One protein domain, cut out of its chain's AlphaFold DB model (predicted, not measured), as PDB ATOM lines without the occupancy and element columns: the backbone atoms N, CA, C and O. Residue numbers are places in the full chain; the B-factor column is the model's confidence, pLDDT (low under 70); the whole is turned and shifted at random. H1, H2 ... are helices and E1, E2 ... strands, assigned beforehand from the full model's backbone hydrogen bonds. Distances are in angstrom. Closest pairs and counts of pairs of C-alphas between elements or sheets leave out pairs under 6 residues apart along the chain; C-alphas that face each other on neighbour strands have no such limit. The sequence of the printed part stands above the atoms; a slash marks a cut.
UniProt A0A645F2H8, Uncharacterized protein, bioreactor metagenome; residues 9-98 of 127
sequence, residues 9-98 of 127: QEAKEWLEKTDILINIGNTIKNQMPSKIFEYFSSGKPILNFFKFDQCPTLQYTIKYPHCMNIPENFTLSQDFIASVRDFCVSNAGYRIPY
ATOM      1  N   GLN A   9     145.904 148.471 164.049       96.12
ATOM      2  CA  GLN A   9     144.652 147.862 163.603       96.12
ATOM      3  C   GLN A   9     144.691 147.587 162.098       96.12
ATOM      4  O   GLN A   9     144.444 146.466 161.664       96.12
ATOM      5  N   GLU A  10     145.103 148.580 161.312       96.06
ATOM      6  CA  GLU A  10     145.268 148.432 159.869       96.06
ATOM      7  C   GLU A  10     146.322 147.364 159.532       96.06
ATOM      8  O   GLU A  10     146.100 146.524 158.663       96.06
ATOM      9  N   ALA A  11     147.444 147.324 160.260       93.88
ATOM     10  CA  ALA A  11     148.456 146.282 160.084       93.88
ATOM     11  C   ALA A  11     147.887 144.865 160.296       93.88
ATOM     12  O   ALA A  11     148.202 143.962 159.521       93.88
ATOM     13  N   LYS A  12     147.029 144.675 161.308       93.44
ATOM     14  CA  LYS A  12     146.353 143.394 161.570       93.44
ATOM     15  C   LYS A  12     145.361 143.033 160.473       93.44
ATOM     16  O   LYS A  12     145.302 141.880 160.067       93.44
ATOM     17  N   GLU A  13     144.610 143.998 159.957       95.62
ATOM     18  CA  GLU A  13     143.688 143.754 158.844       95.62
ATOM     19  C   GLU A  13     144.423 143.303 157.580       95.62
ATOM     20  O   GLU A  13     143.947 142.411 156.878       95.62
ATOM     21  N   TRP A  14     145.593 143.883 157.299       94.62
ATOM     22  CA  TRP A  14     146.446 143.414 156.210       94.62
ATOM     23  C   TRP A  14     147.000 142.022 156.487       94.62
ATOM     24  O   TRP A  14     146.882 141.159 155.621       94.62
ATOM     25  N   LEU A  15     147.520 141.778 157.695       93.81
ATOM     26  CA  LEU A  15     147.991 140.458 158.117       93.81
ATOM     27  C   LEU A  15     146.910 139.388 157.908       93.81
ATOM     28  O   LEU A  15     147.197 138.310 157.398       93.81
ATOM     29  N   GLU A  16     145.656 139.691 158.235       94.06
ATOM     30  CA  GLU A  16     144.525 138.777 158.080       94.06
ATOM     31  C   GLU A  16     144.132 138.527 156.616       94.06
ATOM     32  O   GLU A  16     143.727 137.412 156.286       94.06
ATOM     33  N   LYS A  17     144.343 139.495 155.716       94.00
ATOM     34  CA  LYS A  17     144.019 139.378 154.281       94.00
ATOM     35  C   LYS A  17     145.125 138.752 153.426       94.00
ATOM     36  O   LYS A  17     144.834 138.313 152.322       94.00
ATOM     37  N   THR A  18     146.379 138.734 153.880       94.81
ATOM     38  CA  THR A  18     147.501 138.188 153.092       94.81
ATOM     39  C   THR A  18     147.542 136.667 153.108       94.81
ATOM     40  O   THR A  18     147.372 136.065 154.162       94.81
ATOM     41  N   ASP A  19     147.874 136.035 151.989       97.00
ATOM     42  CA  ASP A  19     148.021 134.576 151.936       97.00
ATOM     43  C   ASP A  19     149.347 134.087 152.523       97.00
ATOM     44  O   ASP A  19     149.379 133.089 153.233       97.00
ATOM     45  N   ILE A  20     150.437 134.806 152.245       97.12
ATOM     46  CA  ILE A  20     151.805 134.416 152.595       97.12
ATOM     47  C   ILE A  20     152.498 135.585 153.292       97.12
ATOM     48  O   ILE A  20     152.388 136.736 152.859       97.12
ATOM     49  N   LEU A  21     153.241 135.291 154.356       96.31
ATOM     50  CA  LEU A  21     154.043 136.264 155.092       96.31
ATOM     51  C   LEU A  21     155.508 136.187 154.677       96.31
ATOM     52  O   LEU A  21     156.040 135.113 154.416       96.31
ATOM     53  N   ILE A  22     156.182 137.335 154.666       94.38
ATOM     54  CA  ILE A  22     157.624 137.407 154.428       94.38
ATOM     55  C   ILE A  22     158.297 137.866 155.718       94.38
ATOM     56  O   ILE A  22     158.021 138.957 156.224       94.38
ATOM     57  N   ASN A  23     159.201 137.037 156.232       92.94
ATOM     58  CA  ASN A  23     160.132 137.415 157.283       92.94
ATOM     59  C   ASN A  23     161.523 137.642 156.689       92.94
ATOM     60  O   ASN A  23     162.011 136.831 155.906       92.94
ATOM     61  N   ILE A  24     162.169 138.735 157.093       90.06
ATOM     62  CA  ILE A  24     163.538 139.066 156.697       90.06
ATOM     63  C   ILE A  24     164.375 139.115 157.969       90.06
ATOM     64  O   ILE A  24     164.137 139.937 158.854       90.06
ATOM     65  N   GLY A  25     165.330 138.200 158.074       83.94
ATOM     66  CA  GLY A  25     166.209 138.049 159.220       83.94
ATOM     67  C   GLY A  25     167.147 139.240 159.408       83.94
ATOM     68  O   GLY A  25     167.574 139.901 158.458       83.94
ATOM     69  N   ASN A  26     167.503 139.483 160.667       82.06
ATOM     70  CA  ASN A  26     168.444 140.533 161.041       82.06
ATOM     71  C   ASN A  26     169.884 140.171 160.654       82.06
ATOM     72  O   ASN A  26     170.267 139.002 160.606       82.06
ATOM     73  N   THR A  27     170.716 141.194 160.444       80.75
ATOM     74  CA  THR A  27     172.181 141.054 160.308       80.75
ATOM     75  C   THR A  27     172.870 140.813 161.651       80.75
ATOM     76  O   THR A  27     173.998 140.327 161.692       80.75
ATOM     77  N   ILE A  28     172.200 141.156 162.752       79.69
ATOM     78  CA  ILE A  28     172.754 141.132 164.103       79.69
ATOM     79  C   ILE A  28     172.442 139.789 164.773       79.69
ATOM     80  O   ILE A  28     171.283 139.423 164.966       79.69
ATOM     81  N   LYS A  29     173.498 139.066 165.170       72.44
ATOM     82  CA  LYS A  29     173.431 137.683 165.677       72.44
ATOM     83  C   LYS A  29     172.623 137.488 166.958       72.44
ATOM     84  O   LYS A  29     172.149 136.388 167.185       72.44
ATOM     85  N   ASN A  30     172.478 138.508 167.796       69.69
ATOM     86  CA  ASN A  30     171.781 138.416 169.083       69.69
ATOM     87  C   ASN A  30     170.404 139.098 169.078       69.69
ATOM     88  O   ASN A  30     169.832 139.314 170.143       69.69
ATOM     89  N   GLN A  31     169.864 139.448 167.906       70.56
ATOM     90  CA  GLN A  31     168.549 140.077 167.795       70.56
ATOM     91  C   GLN A  31     167.543 139.160 167.107       70.56
ATOM     92  O   GLN A  31     167.580 138.960 165.891       70.56
ATOM     93  N   MET A  32     166.584 138.676 167.891       71.19
ATOM     94  CA  MET A  32     165.364 138.069 167.369       71.19
ATOM     95  C   MET A  32     164.505 139.128 166.655       71.19
ATOM     96  O   MET A  32     164.273 140.199 167.221       71.19
ATOM     97  N   PRO A  33     163.999 138.867 165.437       67.88
ATOM     98  CA  PRO A  33     162.980 139.699 164.810       67.88
ATOM     99  C   PRO A  33     161.717 139.753 165.670       67.88
ATOM    100  O   PRO A  33     161.170 138.724 166.063       67.88
ATOM    101  N   SER A  34     161.232 140.965 165.933       72.69
ATOM    102  CA  SER A  34     160.161 141.227 166.903       72.69
ATOM    103  C   SER A  34     158.786 140.671 166.519       72.69
ATOM    104  O   SER A  34     157.899 140.633 167.364       72.69
ATOM    105  N   LYS A  35     158.600 140.233 165.269       83.69
ATOM    106  CA  LYS A  35     157.304 139.790 164.730       83.69
ATOM    107  C   LYS A  35     157.209 138.296 164.459       83.69
ATOM    108  O   LYS A  35     156.159 137.827 164.036       83.69
ATOM    109  N   ILE A  36     158.271 137.526 164.698       89.19
ATOM    110  CA  ILE A  36     158.272 136.118 164.289       89.19
ATOM    111  C   ILE A  36     157.176 135.304 165.001       89.19
ATOM    112  O   ILE A  36     156.466 134.538 164.359       89.19
ATOM    113  N   PHE A  37     156.957 135.548 166.296       90.38
ATOM    114  CA  PHE A  37     155.893 134.886 167.056       90.38
ATOM    115  C   PHE A  37     154.488 135.386 166.689       90.38
ATOM    116  O   PHE A  37     153.540 134.611 166.761       90.38
ATOM    117  N   GLU A  38     154.348 136.637 166.235       92.19
ATOM    118  CA  GLU A  38     153.094 137.147 165.657       92.19
ATOM    119  C   GLU A  38     152.780 136.449 164.323       92.19
ATOM    120  O   GLU A  38     151.634 136.113 164.036       92.19
ATOM    121  N   TYR A  39     153.802 136.163 163.515       94.69
ATOM    122  CA  TYR A  39     153.613 135.419 162.271       94.69
ATOM    123  C   TYR A  39     153.223 133.973 162.554       94.69
ATOM    124  O   TYR A  39     152.274 133.477 161.948       94.69
ATOM    125  N   PHE A  40     153.876 133.315 163.516       95.19
ATOM    126  CA  PHE A  40     153.484 131.970 163.926       95.19
ATOM    127  C   PHE A  40     152.039 131.932 164.420       95.19
ATOM    128  O   PHE A  40     151.269 131.103 163.936       95.19
ATOM    129  N   SER A  41     151.645 132.853 165.309       93.94
ATOM    130  CA  SER A  41     150.290 132.894 165.875       93.94
ATOM    131  C   SER A  41     149.202 133.168 164.837       93.94
ATOM    132  O   SER A  41     148.062 132.748 165.032       93.94
ATOM    133  N   SER A  42     149.542 133.801 163.708       95.69
ATOM    134  CA  SER A  42     148.614 133.966 162.585       95.69
ATOM    135  C   SER A  42     148.241 132.640 161.906       95.69
ATOM    136  O   SER A  42     147.203 132.569 161.247       95.69
ATOM    137  N   GLY A  43     149.069 131.599 162.047       96.81
ATOM    138  CA  GLY A  43     148.885 130.307 161.382       96.81
ATOM    139  C   GLY A  43     149.205 130.324 159.882       96.81
ATOM    140  O   GLY A  43     148.997 129.311 159.219       96.81
ATOM    141  N   LYS A  44     149.691 131.444 159.337       97.69
ATOM    142  CA  LYS A  44     149.913 131.621 157.899       97.69
ATOM    143  C   LYS A  44     151.280 131.111 157.443       97.69
ATOM    144  O   LYS A  44     152.244 131.212 158.200       97.69
ATOM    145  N   PRO A  45     151.408 130.654 156.188       98.00
ATOM    146  CA  PRO A  45     152.689 130.262 155.626       98.00
ATOM    147  C   PRO A  45     153.692 131.416 155.584       98.00
ATOM    148  O   PRO A  45     153.331 132.575 155.354       98.00
ATOM    149  N   ILE A  46     154.970 131.088 155.770       97.38
ATOM    150  CA  ILE A  46     156.054 132.065 155.910       97.38
ATOM    151  C   ILE A  46     157.174 131.763 154.910       97.38
ATOM    152  O   ILE A  46     157.727 130.666 154.888       97.38
ATOM    153  N   LEU A  47     157.574 132.765 154.131       96.44
ATOM    154  CA  LEU A  47     158.883 132.808 153.485       96.44
ATOM    155  C   LEU A  47     159.861 133.498 154.435       96.44
ATOM    156  O   LEU A  47     159.748 134.698 154.692       96.44
ATOM    157  N   ASN A  48     160.809 132.746 154.983       95.25
ATOM    158  CA  ASN A  48     161.798 133.257 155.923       95.25
ATOM    159  C   ASN A  48     163.162 133.405 155.249       95.25
ATOM    160  O   ASN A  48     163.864 132.417 155.046       95.25
ATOM    161  N   PHE A  49     163.567 134.639 154.966       92.94
ATOM    162  CA  PHE A  49     164.903 134.948 154.469       92.94
ATOM    163  C   PHE A  49     165.865 135.120 155.642       92.94
ATOM    164  O   PHE A  49     165.645 135.980 156.491       92.94
ATOM    165  N   PHE A  50     166.943 134.342 155.707       91.88
ATOM    166  CA  PHE A  50     167.918 134.405 156.799       91.88
ATOM    167  C   PHE A  50     169.333 134.660 156.279       91.88
ATOM    168  O   PHE A  50     169.691 134.257 155.180       91.88
ATOM    169  N   LYS A  51     170.157 135.340 157.078       88.38
ATOM    170  CA  LYS A  51     171.460 135.853 156.618       88.38
ATOM    171  C   LYS A  51     172.649 134.928 156.870       88.38
ATOM    172  O   LYS A  51     173.692 135.092 156.250       88.38
ATOM    173  N   PHE A  52     172.532 134.012 157.825       84.81
ATOM    174  CA  PHE A  52     173.608 133.110 158.236       84.81
ATOM    175  C   PHE A  52     173.030 131.878 158.937       84.81
ATOM    176  O   PHE A  52     171.966 131.957 159.549       84.81
ATOM    177  N   ASP A  53     173.752 130.762 158.901       83.06
ATOM    178  CA  ASP A  53     173.269 129.447 159.361       83.06
ATOM    179  C   ASP A  53     172.920 129.391 160.855       83.06
ATOM    180  O   ASP A  53     172.122 128.571 161.295       83.06
ATOM    181  N   GLN A  54     173.491 130.296 161.650       81.31
ATOM    182  CA  GLN A  54     173.218 130.436 163.083       81.31
ATOM    183  C   GLN A  54     172.173 131.520 163.383       81.31
ATOM    184  O   GLN A  54     172.153 132.071 164.484       81.31
ATOM    185  N   CYS A  55     171.348 131.904 162.402       82.69
ATOM    186  CA  CYS A  55     170.343 132.942 162.601       82.69
ATOM    187  C   CYS A  55     169.389 132.539 163.737       82.69
ATOM    188  O   CYS A  55     168.792 131.462 163.663       82.69
ATOM    189  N   PRO A  56     169.192 133.391 164.764       81.56
ATOM    190  CA  PRO A  56     168.356 133.059 165.916       81.56
ATOM    191  C   PRO A  56     166.929 132.637 165.569       81.56
ATOM    192  O   PRO A  56     166.309 131.913 166.338       81.56
ATOM    193  N   THR A  57     166.395 133.057 164.418       83.19
ATOM    194  CA  THR A  57     165.056 132.656 163.971       83.19
ATOM    195  C   THR A  57     164.968 131.197 163.557       83.19
ATOM    196  O   THR A  57     163.898 130.614 163.703       83.19
ATOM    197  N   LEU A  58     166.057 130.603 163.052       90.00
ATOM    198  CA  LEU A  58     166.033 129.262 162.458       90.00
ATOM    199  C   LEU A  58     165.603 128.189 163.457       90.00
ATOM    200  O   LEU A  58     164.846 127.291 163.103       90.00
ATOM    201  N   GLN A  59     165.993 128.333 164.726       89.00
ATOM    202  CA  GLN A  59     165.589 127.408 165.793       89.00
ATOM    203  C   GLN A  59     164.062 127.341 165.993       89.00
ATOM    204  O   GLN A  59     163.556 126.365 166.548       89.00
ATOM    205  N   TYR A  60     163.335 128.373 165.556       91.88
ATOM    206  CA  TYR A  60     161.881 128.453 165.651       91.88
ATOM    207  C   TYR A  60     161.210 128.175 164.308       91.88
ATOM    208  O   TYR A  60     160.245 127.419 164.254       91.88
ATOM    209  N   THR A  61     161.727 128.730 163.209       93.69
ATOM    210  CA  THR A  61     161.114 128.577 161.883       93.69
ATOM    211  C   THR A  61     161.210 127.156 161.341       93.69
ATOM    212  O   THR A  61     160.336 126.754 160.586       93.69
ATOM    213  N   ILE A  62     162.214 126.369 161.744       94.75
ATOM    214  CA  ILE A  62     162.309 124.939 161.390       94.75
ATOM    215  C   ILE A  62     161.205 124.112 162.069       94.75
ATOM    216  O   ILE A  62     160.781 123.096 161.529       94.75
ATOM    217  N   LYS A  63     160.713 124.543 163.239       95.50
ATOM    218  CA  LYS A  63     159.619 123.863 163.954       95.50
ATOM    219  C   LYS A  63     158.243 124.181 163.360       95.50
ATOM    220  O   LYS A  63     157.279 123.485 163.657       95.50
ATOM    221  N   TYR A  64     158.142 125.236 162.551       96.50
ATOM    222  CA  TYR A  64     156.887 125.672 161.957       96.50
ATOM    223  C   TYR A  64     156.630 124.938 160.627       96.50
ATOM    224  O   TYR A  64     157.419 125.102 159.695       96.50
ATOM    225  N   PRO A  65     155.537 124.165 160.490       92.19
ATOM    226  CA  PRO A  65     155.358 123.232 159.371       92.19
ATOM    227  C   PRO A  65     155.179 123.906 158.004       92.19
ATOM    228  O   PRO A  65     155.462 123.289 156.983       92.19
ATOM    229  N   HIS A  66     154.774 125.179 157.969       94.19
ATOM    230  CA  HIS A  66     154.520 125.928 156.731       94.19
ATOM    231  C   HIS A  66     155.477 127.108 156.567       94.19
ATOM    232  O   HIS A  66     155.073 128.230 156.267       94.19
ATOM    233  N   CYS A  67     156.768 126.875 156.813       97.06
ATOM    234  CA  CYS A  67     157.819 127.874 156.632       97.06
ATOM    235  C   CYS A  67     158.880 127.397 155.633       97.06
ATOM    236  O   CYS A  67     159.563 126.403 155.869       97.06
ATOM    237  N   MET A  68     159.100 128.161 154.561       96.81
ATOM    238  CA  MET A  68     160.240 127.972 153.662       96.81
ATOM    239  C   MET A  68     161.401 128.859 154.121       96.81
ATOM    240  O   MET A  68     161.303 130.086 154.109       96.81
ATOM    241  N   ASN A  69     162.507 128.242 154.538       95.69
ATOM    242  CA  ASN A  69     163.713 128.955 154.954       95.69
ATOM    243  C   ASN A  69     164.640 129.164 153.748       95.69
ATOM    244  O   ASN A  69     165.076 128.198 153.128       95.69
ATOM    245  N   ILE A  70     164.947 130.422 153.434       95.06
ATOM    246  CA  ILE A  70     165.735 130.840 152.273       95.06
ATOM    247  C   ILE A  70     167.003 131.556 152.765       95.06
ATOM    248  O   ILE A  70     166.893 132.612 153.392       95.06
ATOM    249  N   PRO A  71     168.209 131.025 152.505       93.06
ATOM    250  CA  PRO A  71     169.441 131.718 152.862       93.06
ATOM    251  C   PRO A  71     169.648 132.936 151.950       93.06
ATOM    252  O   PRO A  71     169.343 132.863 150.768       93.06
ATOM    253  N   GLU A  72     170.185 134.049 152.452       88.31
ATOM    254  CA  GLU A  72     170.416 135.275 151.660       88.31
ATOM    255  C   GLU A  72     171.413 135.054 150.510       88.31
ATOM    256  O   GLU A  72     171.288 135.670 149.456       88.31
ATOM    257  N   ASN A  73     172.369 134.137 150.678       89.00
ATOM    258  CA  ASN A  73     173.362 133.764 149.667       89.00
ATOM    259  C   ASN A  73     172.884 132.646 148.717       89.00
ATOM    260  O   ASN A  73     173.708 131.901 148.186       89.00
ATOM    261  N   PHE A  74     171.572 132.502 148.512       88.88
ATOM    262  CA  PHE A  74     171.021 131.525 147.575       88.88
ATOM    263  C   PHE A  74     171.476 131.787 146.131       88.88
ATOM    264  O   PHE A  74     171.630 132.926 145.690       88.88
ATOM    265  N   THR A  75     171.630 130.713 145.357       93.25
ATOM    266  CA  THR A  75     171.842 130.816 143.911       93.25
ATOM    267  C   THR A  75     170.494 130.915 143.215       93.25
ATOM    268  O   THR A  75     169.659 130.018 143.336       93.25
ATOM    269  N   LEU A  76     170.285 131.985 142.450       94.38
ATOM    270  CA  LEU A  76     169.086 132.119 141.633       94.38
ATOM    271  C   LEU A  76     169.145 131.133 140.457       94.38
ATOM    272  O   LEU A  76     169.997 131.247 139.577       94.38
ATOM    273  N   SER A  77     168.218 130.180 140.433       96.62
ATOM    274  CA  SER A  77     168.014 129.238 139.331       96.62
ATOM    275  C   SER A  77     166.528 129.144 138.986       96.62
ATOM    276  O   SER A  77     165.672 129.545 139.776       96.62
ATOM    277  N   GLN A  78     166.204 128.608 137.805       97.38
ATOM    278  CA  GLN A  78     164.805 128.364 137.429       97.38
ATOM    279  C   GLN A  78     164.125 127.390 138.399       97.38
ATOM    280  O   GLN A  78     162.985 127.627 138.785       97.38
ATOM    281  N   ASP A  79     164.848 126.374 138.871       96.94
ATOM    282  CA  ASP A  79     164.337 125.406 139.848       96.94
ATOM    283  C   ASP A  79     164.055 126.058 141.206       96.94
ATOM    284  O   ASP A  79     163.052 125.756 141.850       96.94
ATOM    285  N   PHE A  80     164.903 126.995 141.642       96.31
ATOM    286  CA  PHE A  80     164.666 127.749 142.871       96.31
ATOM    287  C   PHE A  80     163.444 128.668 142.744       96.31
ATOM    288  O   PHE A  80     162.611 128.737 143.642       96.31
ATOM    289  N   ILE A  81     163.296 129.353 141.607       96.44
ATOM    290  CA  ILE A  81     162.112 130.179 141.341       96.44
ATOM    291  C   ILE A  81     160.849 129.309 141.310       96.44
ATOM    292  O   ILE A  81     159.819 129.710 141.854       96.44
ATOM    293  N   ALA A  82     160.924 128.129 140.686       97.81
ATOM    294  CA  ALA A  82     159.826 127.172 140.644       97.81
ATOM    295  C   ALA A  82     159.452 126.695 142.053       97.81
ATOM    296  O   ALA A  82     158.284 126.774 142.408       97.81
ATOM    297  N   SER A  83     160.418 126.331 142.900       97.31
ATOM    298  CA  SER A  83     160.121 125.870 144.263       97.31
ATOM    299  C   SER A  83     159.490 126.952 145.144       97.31
ATOM    300  O   SER A  83     158.528 126.675 145.858       97.31
ATOM    301  N   VAL A  84     159.958 128.205 145.052       97.31
ATOM    302  CA  VAL A  84     159.330 129.337 145.757       97.31
ATOM    303  C   VAL A  84     157.912 129.582 145.236       97.31
ATOM    304  O   VAL A  84     156.994 129.815 146.024       97.31
ATOM    305  N   ARG A  85     157.703 129.513 143.914       97.81
ATOM    306  CA  ARG A  85     156.366 129.633 143.312       97.81
ATOM    307  C   ARG A  85     155.442 128.527 143.810       97.81
ATOM    308  O   ARG A  85     154.328 128.831 144.227       97.81
ATOM    309  N   ASP A  86     155.896 127.282 143.779       98.12
ATOM    310  CA  ASP A  86     155.107 126.115 144.162       98.12
ATOM    311  C   ASP A  86     154.741 126.165 145.643       98.12
ATOM    312  O   ASP A  86     153.597 125.875 145.997       98.12
ATOM    313  N   PHE A  87     155.658 126.623 146.502       98.19
ATOM    314  CA  PHE A  87     155.363 126.903 147.904       98.19
ATOM    315  C   PHE A  87     154.239 127.937 148.041       98.19
ATOM    316  O   PHE A  87     153.256 127.676 148.732       98.19
ATOM    317  N   CYS A  88     154.344 129.086 147.367       97.94
ATOM    318  CA  CYS A  88     153.326 130.135 147.441       97.94
ATOM    319  C   CYS A  88     151.958 129.655 146.939       97.94
ATOM    320  O   CYS A  88     150.951 129.925 147.582       97.94
ATOM    321  N   VAL A  89     151.914 128.941 145.811       97.75
ATOM    322  CA  VAL A  89     150.660 128.458 145.215       97.75
ATOM    323  C   VAL A  89     150.022 127.370 146.075       97.75
ATOM    324  O   VAL A  89     148.826 127.433 146.343       97.75
ATOM    325  N   SER A  90     150.808 126.400 146.544       97.19
ATOM    326  CA  SER A  90     150.289 125.251 147.302       97.19
ATOM    327  C   SER A  90     149.820 125.622 148.707       97.19
ATOM    328  O   SER A  90     149.007 124.908 149.285       97.19
ATOM    329  N   ASN A  91     150.329 126.727 149.256       97.12
ATOM    330  CA  ASN A  91     150.012 127.172 150.609       97.12
ATOM    331  C   ASN A  91     149.151 128.445 150.642       97.12
ATOM    332  O   ASN A  91     148.830 128.935 151.722       97.12
ATOM    333  N   ALA A  92     148.749 128.996 149.493       96.25
ATOM    334  CA  ALA A  92     147.905 130.187 149.455       96.25
ATOM    335  C   ALA A  92     146.589 129.968 150.224       96.25
ATOM    336  O   ALA A  92     145.920 128.949 150.061       96.25
ATOM    337  N   GLY A  93     146.232 130.920 151.089       93.69
ATOM    338  CA  GLY A  93     145.044 130.853 151.943       93.69
ATOM    339  C   GLY A  93     145.091 129.797 153.054       93.69
ATOM    340  O   GLY A  93     144.162 129.734 153.862       93.69
ATOM    341  N   TYR A  94     146.147 128.979 153.134       95.25
ATOM    342  CA  TYR A  94     146.285 127.987 154.192       95.25
ATOM    343  C   TYR A  94     146.462 128.669 155.554       95.25
ATOM    344  O   TYR A  94     147.128 129.699 155.678       95.25
ATOM    345  N   ARG A  95     145.871 128.078 156.598       97.12
ATOM    346  CA  ARG A  95     146.054 128.525 157.977       97.12
ATOM    347  C   ARG A  95     146.087 127.339 158.935       97.12
ATOM    348  O   ARG A  95     145.108 126.604 159.037       97.12
ATOM    349  N   ILE A  96     147.185 127.202 159.671       96.31
ATOM    350  CA  ILE A  96     147.290 126.275 160.800       96.31
ATOM    351  C   ILE A  96     146.338 126.745 161.913       96.31
ATOM    352  O   ILE A  96     146.361 127.932 162.264       96.31
ATOM    353  N   PRO A  97     145.532 125.853 162.513       96.88
ATOM    354  CA  PRO A  97     144.766 126.165 163.713       96.88
ATOM    355  C   PRO A  97     145.651 126.678 164.858       96.88
ATOM    356  O   PRO A  97     146.726 126.141 165.126       96.88
ATOM    357  N   TYR A  98     145.189 127.701 165.580       95.06
ATOM    358  CA  TYR A  98     145.980 128.319 166.652       95.06
ATOM    359  C   TYR A  98     146.414 127.314 167.731       95.06
ATOM    360  O   TYR A  98     147.540 127.389 168.205       95.06
TER     361      TYR A  98
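What this domain is: This is residues 9 to 98 of the 127 residues of an uncharacterized protein of bioreactor metagenome (UniProt A0A645F2H8). A small sheet of three parallel strands, E1, E2 and E3, makes the core, with the long helix H4 over one face and the short helix H2 over the other. The four-residue H3 only grazes the sheet, and H1 lies off the end where E1 begins. The 90 printed residues have four named helices and three named strands, in the order H1, E1, H2, E2, H3, E3, H4; the sheet's order is E1, E2, E3, and the class is mixed, helices and strands. The whole is compact, with a radius of gyration of the C-alphas of 13.3 A and spans of 34 by 33 by 23 A.

How they stand to each other: H1, residues 9 to 17, is not on the sheet; its closest C-alphas to E1, residues 21 to 24, are those of Leu 15 and Leu 21, 8.0 A apart. H2, residues 36 to 42, is close to H1 but not clearly touching, with the C-alphas of Glu 16 and Ser 42 closest at 7.8 A, at a steep tilt of 66 degrees. H2 is on the sheet at a height of 9.4 A, only just over E1, on which 3 of its 7 C-alphas fall, and runs along the strands, at 3 degrees to E1 on the local plane. E2, residues 46 to 50, is the inner strand, parallel to E1 at 8 degrees, with N 47 and O 21 within hydrogen-bond range at 2.8 A. H3, residues 58 to 61, only grazes the sheet and is near H2, with 6 pairs of C-alphas within 10 A. E3, residues 67 to 71, is parallel to E2 at 23 degrees, with N 70 and O 48 at 2.8 A. The runs E1, H2, E2 and E2, H3, E3 are strand-helix-strand units, two parallel neighbour strands with a helix between, each with a right-handed crossover. H4, residues 78 to 91, is on the opposite face from H2, with a height over the sheet of 10.6 A from a local plane only just fitted, to 6 C-alphas. It lies over E3 and, with 3 C-alphas, only just over E2, and runs along the strands, at 14 degrees to E3 on the local plane; the C-alphas of Met 68 and Phe 87 are the closest of E3 and H4, 7.6 A apart. H4 is apart from H1, H2 and H3. Every O i to N i+4 pair is within hydrogen-bond range in H1, H2 and H4, while H3 is too short for one.

Where its parts are: H1 begins at C-alpha 9, (144.652, 147.862, 163.603), and is 12.6 A long. E1 and H2 are each 10.0 A long, E2 12.1 A, H3 5.0 A and E3 12.8 A. H4, 19.8 A long, ends at C-alpha 91, (150.012, 127.172, 150.609).

The domain as a whole: The C-alphas of Gln 9 and Ser 77 are the two farthest apart, at 38.5 A. The printed part has no cut, and the one long link is E1 to H2. The mean pLDDT of the printed part is 91.7, with residues 30 and 33 under 70.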